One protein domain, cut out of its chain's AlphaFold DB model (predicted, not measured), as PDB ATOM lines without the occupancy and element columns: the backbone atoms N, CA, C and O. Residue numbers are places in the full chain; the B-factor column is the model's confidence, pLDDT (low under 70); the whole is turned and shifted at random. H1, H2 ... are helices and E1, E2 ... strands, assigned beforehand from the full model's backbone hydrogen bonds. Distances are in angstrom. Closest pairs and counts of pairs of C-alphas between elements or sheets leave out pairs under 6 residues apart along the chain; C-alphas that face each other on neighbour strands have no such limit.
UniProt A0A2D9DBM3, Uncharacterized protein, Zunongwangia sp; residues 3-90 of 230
ATOM      1  N   THR A   3     123.336 169.074 104.467       88.75
ATOM      2  CA  THR A   3     124.049 170.361 104.637       88.75
ATOM      3  C   THR A   3     123.714 171.397 103.589       88.75
ATOM      4  O   THR A   3     124.136 172.540 103.723       88.75
ATOM      5  N   GLU A   4     122.998 171.008 102.543       89.94
ATOM      6  CA  GLU A   4     122.751 171.871 101.403       89.94
ATOM      7  C   GLU A   4     121.265 171.865 101.062       89.94
ATOM      8  O   GLU A   4     120.620 170.811 101.003       89.94
ATOM      9  N   ILE A   5     120.739 173.073 100.880       91.00
ATOM     10  CA  ILE A   5     119.372 173.354 100.462       91.00
ATOM     11  C   ILE A   5     119.484 174.023  99.101       91.00
ATOM     12  O   ILE A   5     120.103 175.080  98.980       91.00
ATOM     13  N   ALA A   6     118.869 173.434  98.083       90.88
ATOM     14  CA  ALA A   6     118.754 174.083  96.788       90.88
ATOM     15  C   ALA A   6     117.636 175.137  96.864       90.88
ATOM     16  O   ALA A   6     116.490 174.846  96.540       90.88
ATOM     17  N   PHE A   7     117.940 176.356  97.324       88.44
ATOM     18  CA  PHE A   7     116.935 177.417  97.533       88.44
ATOM     19  C   PHE A   7     116.141 177.777  96.268       88.44
ATOM     20  O   PHE A   7     114.984 178.165  96.363       88.44
ATOM     21  N   GLN A   8     116.748 177.606  95.091       87.56
ATOM     22  CA  GLN A   8     116.119 177.840  93.785       87.56
ATOM     23  C   GLN A   8     115.311 176.634  93.275       87.56
ATOM     24  O   GLN A   8     114.743 176.683  92.187       87.56
ATOM     25  N   HIS A   9     115.276 175.526  94.020       89.56
ATOM     26  CA  HIS A   9     114.487 174.359  93.646       89.56
ATOM     27  C   HIS A   9     112.987 174.711  93.700       89.56
ATOM     28  O   HIS A   9     112.571 175.326  94.684       89.56
ATOM     29  N   PRO A  10     112.146 174.264  92.743       86.69
ATOM     30  CA  PRO A  10     110.708 174.579  92.719       86.69
ATOM     31  C   PRO A  10     109.973 174.268  94.032       86.69
ATOM     32  O   PRO A  10     109.057 174.975  94.436       86.69
ATOM     33  N   LEU A  11     110.431 173.239  94.754       89.50
ATOM     34  CA  LEU A  11     109.933 172.895  96.093       89.50
ATOM     35  C   LEU A  11     110.028 174.051  97.111       89.50
ATOM     36  O   LEU A  11     109.296 174.025  98.092       89.50
ATOM     37  N   PHE A  12     110.923 175.025  96.929       89.88
ATOM     38  CA  PHE A  12     111.215 176.084  97.902       89.88
ATOM     39  C   PHE A  12     110.984 177.514  97.391       89.88
ATOM     40  O   PHE A  12     111.250 178.457  98.136       89.88
ATOM     41  N   GLU A  13     110.434 177.681  96.185       82.38
ATOM     42  CA  GLU A  13     110.293 178.970  95.481       82.38
ATOM     43  C   GLU A  13     109.649 180.083  96.333       82.38
ATOM     44  O   GLU A  13     110.092 181.226  96.299       82.38
ATOM     45  N   ALA A  14     108.661 179.744  97.169       77.00
ATOM     46  CA  ALA A  14     107.953 180.691  98.042       77.00
ATOM     47  C   ALA A  14     108.214 180.473  99.548       77.00
ATOM     48  O   ALA A  14     107.393 180.835 100.387       77.00
ATOM     49  N   THR A  15     109.317 179.812  99.912       83.25
ATOM     50  CA  THR A  15     109.539 179.328 101.295       83.25
ATOM     51  C   THR A  15     110.543 180.148 102.085       83.25
ATOM     52  O   THR A  15     110.400 180.302 103.297       83.25
ATOM     53  N   PHE A  16     111.573 180.653 101.413       82.75
ATOM     54  CA  PHE A  16     112.668 181.369 102.051       82.75
ATOM     55  C   PHE A  16     112.730 182.792 101.507       82.75
ATOM     56  O   PHE A  16     112.903 182.993 100.312       82.75
ATOM     57  N   GLU A  17     112.636 183.791 102.387       77.56
ATOM     58  CA  GLU A  17     112.849 185.191 101.997       77.56
ATOM     59  C   GLU A  17     114.324 185.475 101.665       77.56
ATOM     60  O   GLU A  17     114.630 186.376 100.886       77.56
ATOM     61  N   LYS A  18     115.246 184.737 102.304       79.81
ATOM     62  CA  LYS A  18     116.704 184.854 102.154       79.81
ATOM     63  C   LYS A  18     117.371 183.502 102.398       79.81
ATOM     64  O   LYS A  18     116.864 182.694 103.175       79.81
ATOM     65  N   GLU A  19     118.539 183.294 101.797       80.12
ATOM     66  CA  GLU A  19     119.374 182.122 102.070       80.12
ATOM     67  C   GLU A  19     119.852 182.127 103.530       80.12
ATOM     68  O   GLU A  19     120.392 183.119 104.031       80.12
ATOM     69  N   ILE A  20     119.640 181.014 104.232       76.56
ATOM     70  CA  ILE A  20     119.973 180.877 105.654       76.56
ATOM     71  C   ILE A  20     121.290 180.111 105.783       76.56
ATOM     72  O   ILE A  20     121.369 178.941 105.419       76.56
ATOM     73  N   SER A  21     122.313 180.741 106.364       71.69
ATOM     74  CA  SER A  21     123.623 180.107 106.579       71.69
ATOM     75  C   SER A  21     123.718 179.309 107.888       71.69
ATOM     76  O   SER A  21     124.464 178.338 107.968       71.69
ATOM     77  N   ASN A  22     122.953 179.691 108.918       70.38
ATOM     78  CA  ASN A  22     123.010 179.101 110.264       70.38
ATOM     79  C   ASN A  22     121.855 178.127 110.511       70.38
ATOM     80  O   ASN A  22     121.073 178.284 111.451       70.38
ATOM     81  N   PHE A  23     121.725 177.132 109.642       78.75
ATOM     82  CA  PHE A  23     120.658 176.152 109.756       78.75
ATOM     83  C   PHE A  23     121.074 174.967 110.641       78.75
ATOM     84  O   PHE A  23     122.177 174.434 110.519       78.75
ATOM     85  N   GLN A  24     120.184 174.533 111.538       82.06
ATOM     86  CA  GLN A  24     120.373 173.300 112.307       82.06
ATOM     87  C   GLN A  24     120.033 172.106 111.418       82.06
ATOM     88  O   GLN A  24     118.880 171.674 111.330       82.06
ATOM     89  N   TYR A  25     121.041 171.618 110.701       88.81
ATOM     90  CA  TYR A  25     120.858 170.527 109.765       88.81
ATOM     91  C   TYR A  25     120.731 169.164 110.458       88.81
ATOM     92  O   TYR A  25     121.447 168.887 111.421       88.81
ATOM     93  N   PRO A  26     119.863 168.276 109.948       91.88
ATOM     94  CA  PRO A  26     119.714 166.945 110.504       91.88
ATOM     95  C   PRO A  26     120.824 165.982 110.073       91.88
ATOM     96  O   PRO A  26     121.407 166.038 108.982       91.88
ATOM     97  N   GLU A  27     121.061 165.014 110.943       93.69
ATOM     98  CA  GLU A  27     121.926 163.875 110.717       93.69
ATOM     99  C   GLU A  27     121.139 162.705 110.125       93.69
ATOM    100  O   GLU A  27     119.946 162.514 110.378       93.69
ATOM    101  N   VAL A  28     121.833 161.903 109.322       94.75
ATOM    102  CA  VAL A  28     121.308 160.693 108.688       94.75
ATOM    103  C   VAL A  28     122.389 159.629 108.795       94.75
ATOM    104  O   VAL A  28     123.535 159.888 108.424       94.75
ATOM    105  N   ARG A  29     122.035 158.458 109.330       94.19
ATOM    106  CA  ARG A  29     122.972 157.360 109.615       94.19
ATOM    107  C   ARG A  29     123.215 156.464 108.405       94.19
ATOM    108  O   ARG A  29     124.353 156.092 108.145       94.19
ATOM    109  N   SER A  30     122.158 156.123 107.676       93.56
ATOM    110  CA  SER A  30     122.220 155.281 106.479       93.56
ATOM    111  C   SER A  30     121.322 155.834 105.374       93.56
ATOM    112  O   SER A  30     120.270 156.418 105.652       93.56
ATOM    113  N   PHE A  31     121.756 155.674 104.124       94.38
ATOM    114  CA  PHE A  31     121.042 156.137 102.936       94.38
ATOM    115  C   PHE A  31     121.352 155.248 101.731       94.38
ATOM    116  O   PHE A  31     122.386 154.580 101.681       94.38
ATOM    117  N   TYR A  32     120.448 155.252 100.759       92.44
ATOM    118  CA  TYR A  32     120.630 154.609  99.469       92.44
ATOM    119  C   TYR A  32     121.292 155.582  98.490       92.44
ATOM    120  O   TYR A  32     120.867 156.726  98.349       92.44
ATOM    121  N   ASN A  33     122.345 155.136  97.807       87.69
ATOM    122  CA  ASN A  33     123.075 155.966  96.855       87.69
ATOM    123  C   ASN A  33     122.521 155.756  95.442       87.69
ATOM    124  O   ASN A  33     122.740 154.705  94.841       87.69
ATOM    125  N   PHE A  34     121.828 156.761  94.917       83.19
ATOM    126  CA  PHE A  34     121.369 156.776  93.531       83.19
ATOM    127  C   PHE A  34     122.512 157.233  92.612       83.19
ATOM    128  O   PHE A  34     123.276 158.141  92.941       83.19
ATOM    129  N   SER A  35     122.664 156.561  91.473       72.56
ATOM    130  CA  SER A  35     123.744 156.790  90.502       72.56
ATOM    131  C   SER A  35     123.430 157.866  89.459       72.56
ATOM    132  O   SER A  35     124.277 158.161  88.624       72.56
ATOM    133  N   SER A  36     122.226 158.426  89.487       67.31
ATOM    134  CA  SER A  36     121.702 159.359  88.491       67.31
ATOM    135  C   SER A  36     121.808 160.815  88.947       67.31
ATOM    136  O   SER A  36     121.502 161.116  90.103       67.31
ATOM    137  N   ASP A  37     122.146 161.707  88.013       67.75
ATOM    138  CA  ASP A  37     122.108 163.168  88.175       67.75
ATOM    139  C   ASP A  37     120.654 163.667  88.197       67.75
ATOM    140  O   ASP A  37     120.148 164.255  87.245       67.75
ATOM    141  N   ILE A  38     119.940 163.348  89.274       74.62
ATOM    142  CA  ILE A  38     118.564 163.789  89.503       74.62
ATOM    143  C   ILE A  38     118.598 165.094  90.299       74.62
ATOM    144  O   ILE A  38     119.385 165.228  91.239       74.62
ATOM    145  N   SER A  39     117.716 166.034  89.944       83.69
ATOM    146  CA  SER A  39     117.516 167.274  90.697       83.69
ATOM    147  C   SER A  39     117.274 166.973  92.179       83.69
ATOM    148  O   SER A  39     116.404 166.172  92.540       83.69
ATOM    149  N   ALA A  40     118.059 167.604  93.048       90.94
ATOM    150  CA  ALA A  40     117.987 167.423  94.490       90.94
ATOM    151  C   ALA A  40     117.517 168.717  95.154       90.94
ATOM    152  O   ALA A  40     118.132 169.768  94.991       90.94
ATOM    153  N   ALA A  41     116.450 168.630  95.945       93.00
ATOM    154  CA  ALA A  41     116.000 169.736  96.780       93.00
ATOM    155  C   ALA A  41     116.882 169.874  98.032       93.00
ATOM    156  O   ALA A  41     117.204 170.978  98.467       93.00
ATOM    157  N   LEU A  42     117.289 168.739  98.610       93.62
ATOM    158  CA  LEU A  42     118.179 168.672  99.767       93.62
ATOM    159  C   LEU A  42     119.307 167.687  99.493       93.62
ATOM    160  O   LEU A  42     119.040 166.565  99.048       93.62
ATOM    161  N   SER A  43     120.531 168.065  99.856       93.50
ATOM    162  CA  SER A  43     121.727 167.248  99.651       93.50
ATOM    163  C   SER A  43     122.519 167.033 100.940       93.50
ATOM    164  O   SER A  43     122.533 167.840 101.877       93.50
ATOM    165  N   TYR A  44     123.171 165.878 100.993       93.12
ATOM    166  CA  TYR A  44     124.155 165.528 102.001       93.12
ATOM    167  C   TYR A  44     125.469 166.281 101.773       93.12
ATOM    168  O   TYR A  44     125.768 166.708 100.665       93.12
ATOM    169  N   GLN A  45     126.320 166.321 102.797       90.31
ATOM    170  CA  GLN A  45     127.651 166.951 102.746       90.31
ATOM    171  C   GLN A  45     128.599 166.403 101.667       90.31
ATOM    172  O   GLN A  45     129.570 167.054 101.303       90.31
ATOM    173  N   ASN A  46     128.348 165.196 101.164       88.56
ATOM    174  CA  ASN A  46     129.095 164.595 100.059       88.56
ATOM    175  C   ASN A  46     128.426 164.836  98.689       88.56
ATOM    176  O   ASN A  46     128.678 164.072  97.755       88.56
ATOM    177  N   ASN A  47     127.551 165.840  98.589       88.19
ATOM    178  CA  ASN A  47     126.779 166.232  97.405       88.19
ATOM    179  C   ASN A  47     125.859 165.132  96.851       88.19
ATOM    180  O   ASN A  47     125.415 165.191  95.708       88.19
ATOM    181  N   LYS A  48     125.571 164.096  97.644       90.88
ATOM    182  CA  LYS A  48     124.558 163.095  97.302       90.88
ATOM    183  C   LYS A  48     123.177 163.616  97.687       90.88
ATOM    184  O   LYS A  48     123.032 164.295  98.700       90.88
ATOM    185  N   ALA A  49     122.157 163.271  96.913       92.56
ATOM    186  CA  ALA A  49     120.808 163.762  97.154       92.56
ATOM    187  C   ALA A  49     120.138 163.058  98.350       92.56
ATOM    188  O   ALA A  49     120.093 161.826  98.420       92.56
ATOM    189  N   PHE A  50     119.587 163.841  99.278       94.50
ATOM    190  CA  PHE A  50     118.707 163.369 100.353       94.50
ATOM    191  C   PHE A  50     117.247 163.334  99.894       94.50
ATOM    192  O   PHE A  50     116.571 162.323 100.074       94.50
ATOM    193  N   LEU A  51     116.774 164.435  99.304       94.56
ATOM    194  CA  LEU A  51     115.429 164.571  98.750       94.56
ATOM    195  C   LEU A  51     115.551 164.894  97.267       94.56
ATOM    196  O   LEU A  51     115.950 165.998  96.902       94.56
ATOM    197  N   MET A  52     115.220 163.915  96.435       92.56
ATOM    198  CA  MET A  52     115.259 164.028  94.982       92.56
ATOM    199  C   MET A  52     113.875 164.324  94.430       92.56
ATOM    200  O   MET A  52     112.862 163.954  95.029       92.56
ATOM    201  N   ASN A  53     113.858 164.934  93.255       88.75
ATOM    202  CA  ASN A  53     112.666 165.261  92.498       88.75
ATOM    203  C   ASN A  53     112.765 164.698  91.071       88.75
ATOM    204  O   ASN A  53     113.797 164.828  90.420       88.75
ATOM    205  N   SER A  54     111.672 164.111  90.587       85.38
ATOM    206  CA  SER A  54     111.448 163.825  89.168       85.38
ATOM    207  C   SER A  54     110.024 164.249  88.825       85.38
ATOM    208  O   SER A  54     109.064 163.618  89.272       85.38
ATOM    209  N   ASP A  55     109.889 165.327  88.058       79.31
ATOM    210  CA  ASP A  55     108.615 165.984  87.750       79.31
ATOM    211  C   ASP A  55     107.824 166.347  89.015       79.31
ATOM    212  O   ASP A  55     108.179 167.281  89.730       79.31
ATOM    213  N   HIS A  56     106.732 165.635  89.301       77.69
ATOM    214  CA  HIS A  56     105.869 165.855  90.469       77.69
ATOM    215  C   HIS A  56     106.089 164.798  91.560       77.69
ATOM    216  O   HIS A  56     105.403 164.792  92.580       77.69
ATOM    217  N   ASN A  57     107.053 163.897  91.355       86.00
ATOM    218  CA  ASN A  57     107.398 162.851  92.300       86.00
ATOM    219  C   ASN A  57     108.609 163.266  93.126       86.00
ATOM    220  O   ASN A  57     109.596 163.790  92.607       86.00
ATOM    221  N   TYR A  58     108.544 162.966  94.418       91.50
ATOM    222  CA  TYR A  58     109.608 163.248  95.365       91.50
ATOM    223  C   TYR A  58     110.004 161.972  96.093       91.50
ATOM    224  O   TYR A  58     109.147 161.187  96.502       91.50
ATOM    225  N   LEU A  59     111.309 161.768  96.259       92.69
ATOM    226  CA  LEU A  59     111.857 160.565  96.869       92.69
ATOM    227  C   LEU A  59     112.935 160.915  97.891       92.69
ATOM    228  O   LEU A  59     113.917 161.588  97.577       92.69
ATOM    229  N   PHE A  60     112.776 160.389  99.102       95.00
ATOM    230  CA  PHE A  60     113.823 160.410 100.116       95.00
ATOM    231  C   PHE A  60     114.777 159.234  99.905       95.00
ATOM    232  O   PHE A  60     114.344 158.084  99.828       95.00
ATOM    233  N   SER A  61     116.081 159.498  99.874       94.81
ATOM    234  CA  SER A  61     117.099 158.451  99.756       94.81
ATOM    235  C   SER A  61     117.376 157.711 101.064       94.81
ATOM    236  O   SER A  61     118.081 156.703 101.075       94.81
ATOM    237  N   ALA A  62     116.799 158.168 102.173       95.25
ATOM    238  CA  ALA A  62     116.942 157.556 103.482       95.25
ATOM    239  C   ALA A  62     115.619 157.548 104.259       95.25
ATOM    240  O   ALA A  62     114.829 158.487 104.145       95.25
ATOM    241  N   PRO A  63     115.404 156.548 105.134       95.25
ATOM    242  CA  PRO A  63     114.332 156.602 106.117       95.25
ATOM    243  C   PRO A  63     114.465 157.843 107.008       95.25
ATOM    244  O   PRO A  63     115.516 158.068 107.611       95.25
ATOM    245  N   ILE A  64     113.378 158.605 107.135       95.06
ATOM    246  CA  ILE A  64     113.308 159.815 107.975       95.06
ATOM    247  C   ILE A  64     112.906 159.522 109.428       95.06
ATOM    248  O   ILE A  64     112.621 160.440 110.189       95.06
ATOM    249  N   ASN A  65     112.805 158.247 109.808       94.88
ATOM    250  CA  ASN A  65     112.442 157.845 111.165       94.88
ATOM    251  C   ASN A  65     113.550 158.195 112.173       94.88
ATOM    252  O   ASN A  65     114.723 158.283 111.816       94.88
ATOM    253  N   GLN A  66     113.182 158.310 113.451       93.75
ATOM    254  CA  GLN A  66     114.103 158.692 114.534       93.75
ATOM    255  C   GLN A  66     115.271 157.710 114.744       93.75
ATOM    256  O   GLN A  66     116.277 158.069 115.351       93.75
ATOM    257  N   GLN A  67     115.164 156.470 114.248       95.19
ATOM    258  CA  GLN A  67     116.249 155.487 114.337       95.19
ATOM    259  C   GLN A  67     117.389 155.805 113.361       95.19
ATOM    260  O   GLN A  67     118.556 155.576 113.689       95.19
ATOM    261  N   ASN A  68     117.057 156.325 112.177       95.44
ATOM    262  CA  ASN A  68     118.010 156.602 111.108       95.44
ATOM    263  C   ASN A  68     118.352 158.092 110.964       95.44
ATOM    264  O   ASN A  68     119.449 158.414 110.510       95.44
ATOM    265  N   SER A  69     117.445 158.997 111.339       95.00
ATOM    266  CA  SER A  69     117.624 160.439 111.185       95.00
ATOM    267  C   SER A  69     116.852 161.248 112.229       95.00
ATOM    268  O   SER A  69     115.786 160.849 112.681       95.00
ATOM    269  N   ASN A  70     117.349 162.438 112.567       94.19
ATOM    270  CA  ASN A  70     116.594 163.447 113.317       94.19
ATOM    271  C   ASN A  70     115.879 164.464 112.396       94.19
ATOM    272  O   ASN A  70     115.482 165.526 112.868       94.19
ATOM    273  N   PHE A  71     115.681 164.149 111.105       95.50
ATOM    274  CA  PHE A  71     115.018 165.024 110.125       95.50
ATOM    275  C   PHE A  71     113.653 165.537 110.604       95.50
ATOM    276  O   PHE A  71     113.364 166.723 110.453       95.50
ATOM    277  N   GLN A  72     112.858 164.682 111.262       93.81
ATOM    278  CA  GLN A  72     111.554 165.042 111.843       93.81
ATOM    279  C   GLN A  72     111.622 166.152 112.900       93.81
ATOM    280  O   GLN A  72     110.635 166.847 113.106       93.81
ATOM    281  N   ASN A  73     112.777 166.333 113.543       91.44
ATOM    282  CA  ASN A  73     113.000 167.363 114.559       91.44
ATOM    283  C   ASN A  73     113.719 168.595 113.987       91.44
ATOM    284  O   ASN A  73     113.994 169.541 114.721       91.44
ATOM    285  N   SER A  74     114.079 168.570 112.702       91.56
ATOM    286  CA  SER A  74     114.776 169.680 112.060       91.56
ATOM    287  C   SER A  74     113.793 170.768 111.634       91.56
ATOM    288  O   SER A  74     112.657 170.451 111.273       91.56
ATOM    289  N   PRO A  75     114.222 172.038 111.547       89.38
ATOM    290  CA  PRO A  75     113.365 173.089 111.009       89.38
ATOM    291  C   PRO A  75     113.017 172.896 109.517       89.38
ATOM    292  O   PRO A  75     112.184 173.634 109.007       89.38
ATOM    293  N   LEU A  76     113.613 171.915 108.810       90.50
ATOM    294  CA  LEU A  76     113.270 171.579 107.417       90.50
ATOM    295  C   LEU A  76     111.997 170.744 107.300       90.50
ATOM    296  O   LEU A  76     111.428 170.678 106.215       90.50
ATOM    297  N   ILE A  77     111.543 170.102 108.384       93.06
ATOM    298  CA  ILE A  77     110.404 169.182 108.309       93.06
ATOM    299  C   ILE A  77     109.142 169.894 107.817       93.06
ATOM    300  O   ILE A  77     108.453 169.394 106.931       93.06
ATOM    301  N   VAL A  78     108.884 171.089 108.353       91.94
ATOM    302  CA  VAL A  78     107.711 171.901 108.029       91.94
ATOM    303  C   VAL A  78     107.753 172.392 106.581       91.94
ATOM    304  O   VAL A  78     106.839 172.029 105.849       91.94
ATOM    305  N   PRO A  79     108.774 173.147 106.122       91.56
ATOM    306  CA  PRO A  79     108.798 173.647 104.749       91.56
ATOM    307  C   PRO A  79     108.766 172.517 103.718       91.56
ATOM    308  O   PRO A  79     108.017 172.597 102.752       91.56
ATOM    309  N   VAL A  80     109.494 171.419 103.951       93.94
ATOM    310  CA  VAL A  80     109.496 170.282 103.021       93.94
ATOM    311  C   VAL A  80     108.112 169.654 102.915       93.94
ATOM    312  O   VAL A  80     107.572 169.576 101.818       93.94
ATOM    313  N   PHE A  81     107.501 169.220 104.020       93.50
ATOM    314  CA  PHE A  81     106.209 168.531 103.937       93.50
ATOM    315  C   PHE A  81     105.052 169.460 103.585       93.50
ATOM    316  O   PHE A  81     104.124 169.024 102.906       93.50
ATOM    317  N   TYR A  82     105.106 170.726 104.000       91.81
ATOM    318  CA  TYR A  82     104.113 171.716 103.609       91.81
ATOM    319  C   TYR A  82     104.124 171.919 102.093       91.81
ATOM    320  O   TYR A  82     103.086 171.755 101.458       91.81
ATOM    321  N   ASN A  83     105.293 172.162 101.490       90.81
ATOM    322  CA  ASN A  83     105.384 172.382 100.045       90.81
ATOM    323  C   ASN A  83     105.135 171.112  99.235       90.81
ATOM    324  O   ASN A  83     104.509 171.187  98.183       90.81
ATOM    325  N   LEU A  84     105.551 169.940  99.731       91.06
ATOM    326  CA  LEU A  84     105.152 168.662  99.136       91.06
ATOM    327  C   LEU A  84     103.625 168.506  99.146       91.06
ATOM    328  O   LEU A  84     103.044 168.103  98.142       91.06
ATOM    329  N   GLY A  85     102.972 168.865 100.255       88.00
ATOM    330  CA  GLY A  85     101.518 168.847 100.386       88.00
ATOM    331  C   GLY A  85     100.831 169.819  99.427       88.00
ATOM    332  O   GLY A  85      99.937 169.411  98.696       88.00
ATOM    333  N   ILE A  86     101.273 171.078  99.372       83.69
ATOM    334  CA  ILE A  86     100.734 172.083  98.443       83.69
ATOM    335  C   ILE A  86     100.956 171.664  96.985       83.69
ATOM    336  O   ILE A  86     100.028 171.741  96.185       83.69
ATOM    337  N   SER A  87     102.142 171.151  96.643       79.31
ATOM    338  CA  SER A  87     102.443 170.654  95.297       79.31
ATOM    339  C   SER A  87     101.576 169.452  94.916       79.31
ATOM    340  O   SER A  87     101.204 169.327  93.753       79.31
ATOM    341  N   ALA A  88     101.241 168.579  95.870       78.56
ATOM    342  CA  ALA A  88     100.325 167.460  95.649       78.56
ATOM    343  C   ALA A  88      98.855 167.906  95.544       78.56
ATOM    344  O   ALA A  88      98.041 167.212  94.940       78.56
ATOM    345  N   LEU A  89      98.518 169.060  96.126       70.19
ATOM    346  CA  LEU A  89      97.187 169.667  96.113       70.19
ATOM    347  C   LEU A  89      96.964 170.618  94.935       70.19
ATOM    348  O   LEU A  89      95.916 171.266  94.920       70.19
ATOM    349  N   LYS A  90      97.909 170.740  93.987       64.75
ATOM    350  CA  LYS A  90      97.764 171.624  92.824       64.75
ATOM    351  C   LYS A  90      96.448 171.290  92.121       64.75
ATOM    352  O   LYS A  90      96.317 170.256  91.467       64.75
TER     353      LYS A  90
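Overview. This is residues 3 to 90 of the 230 residues of an uncharacterized protein of Zunongwangia sp (UniProt A0A2D9DBM3). Little regular structure: a small four-stranded sheet with a long loop, residues 6 to 39, swinging widely round it, and one helix, H1, that only grazes it. The 88 printed residues hold E1, E2, E3, E4 and H1 in that order, mixed in class, with only 30 residues in named elements. The antiparallel sheet, E1 - E2 - E3 - E4, is a meander, each strand the neighbour of the one before. The whole is compact, radius of gyration of the C-alphas 12.4 A, spanning 31 by 29 by 21 A.

Along the chain. E1 is residues 3 to 5, from C-alpha 3 at (124.049, 170.361, 104.637). E2 is 40 to 44, E3 49 to 54, 12.3 A long, and E4 57 to 60. H1, 77 to 88, 16.3 A, ends at C-alpha 88 (100.325, 167.460, 95.649).

Arrangement. Hairpin E1 and E2 has N 43 and O 4 at 3.0 A, hairpin E2 and E3 N 41 and O 51 at 2.8 A, hairpin E3 and E4 N 52 and O 59 at 2.9 A, within hydrogen-bond range. H1 only grazes the sheet, with residues 80 to 88; its closest C-alphas to E4, Leu 84 and Tyr 58, are 8.0 A apart. In H1 every O i to N i+4 pair is within range.

Size, cuts and confidence. The printed part has no cut. Links E1 to E2 and E4 to H1 are long. pLDDT is under 70 at residues 36, 37 and 90.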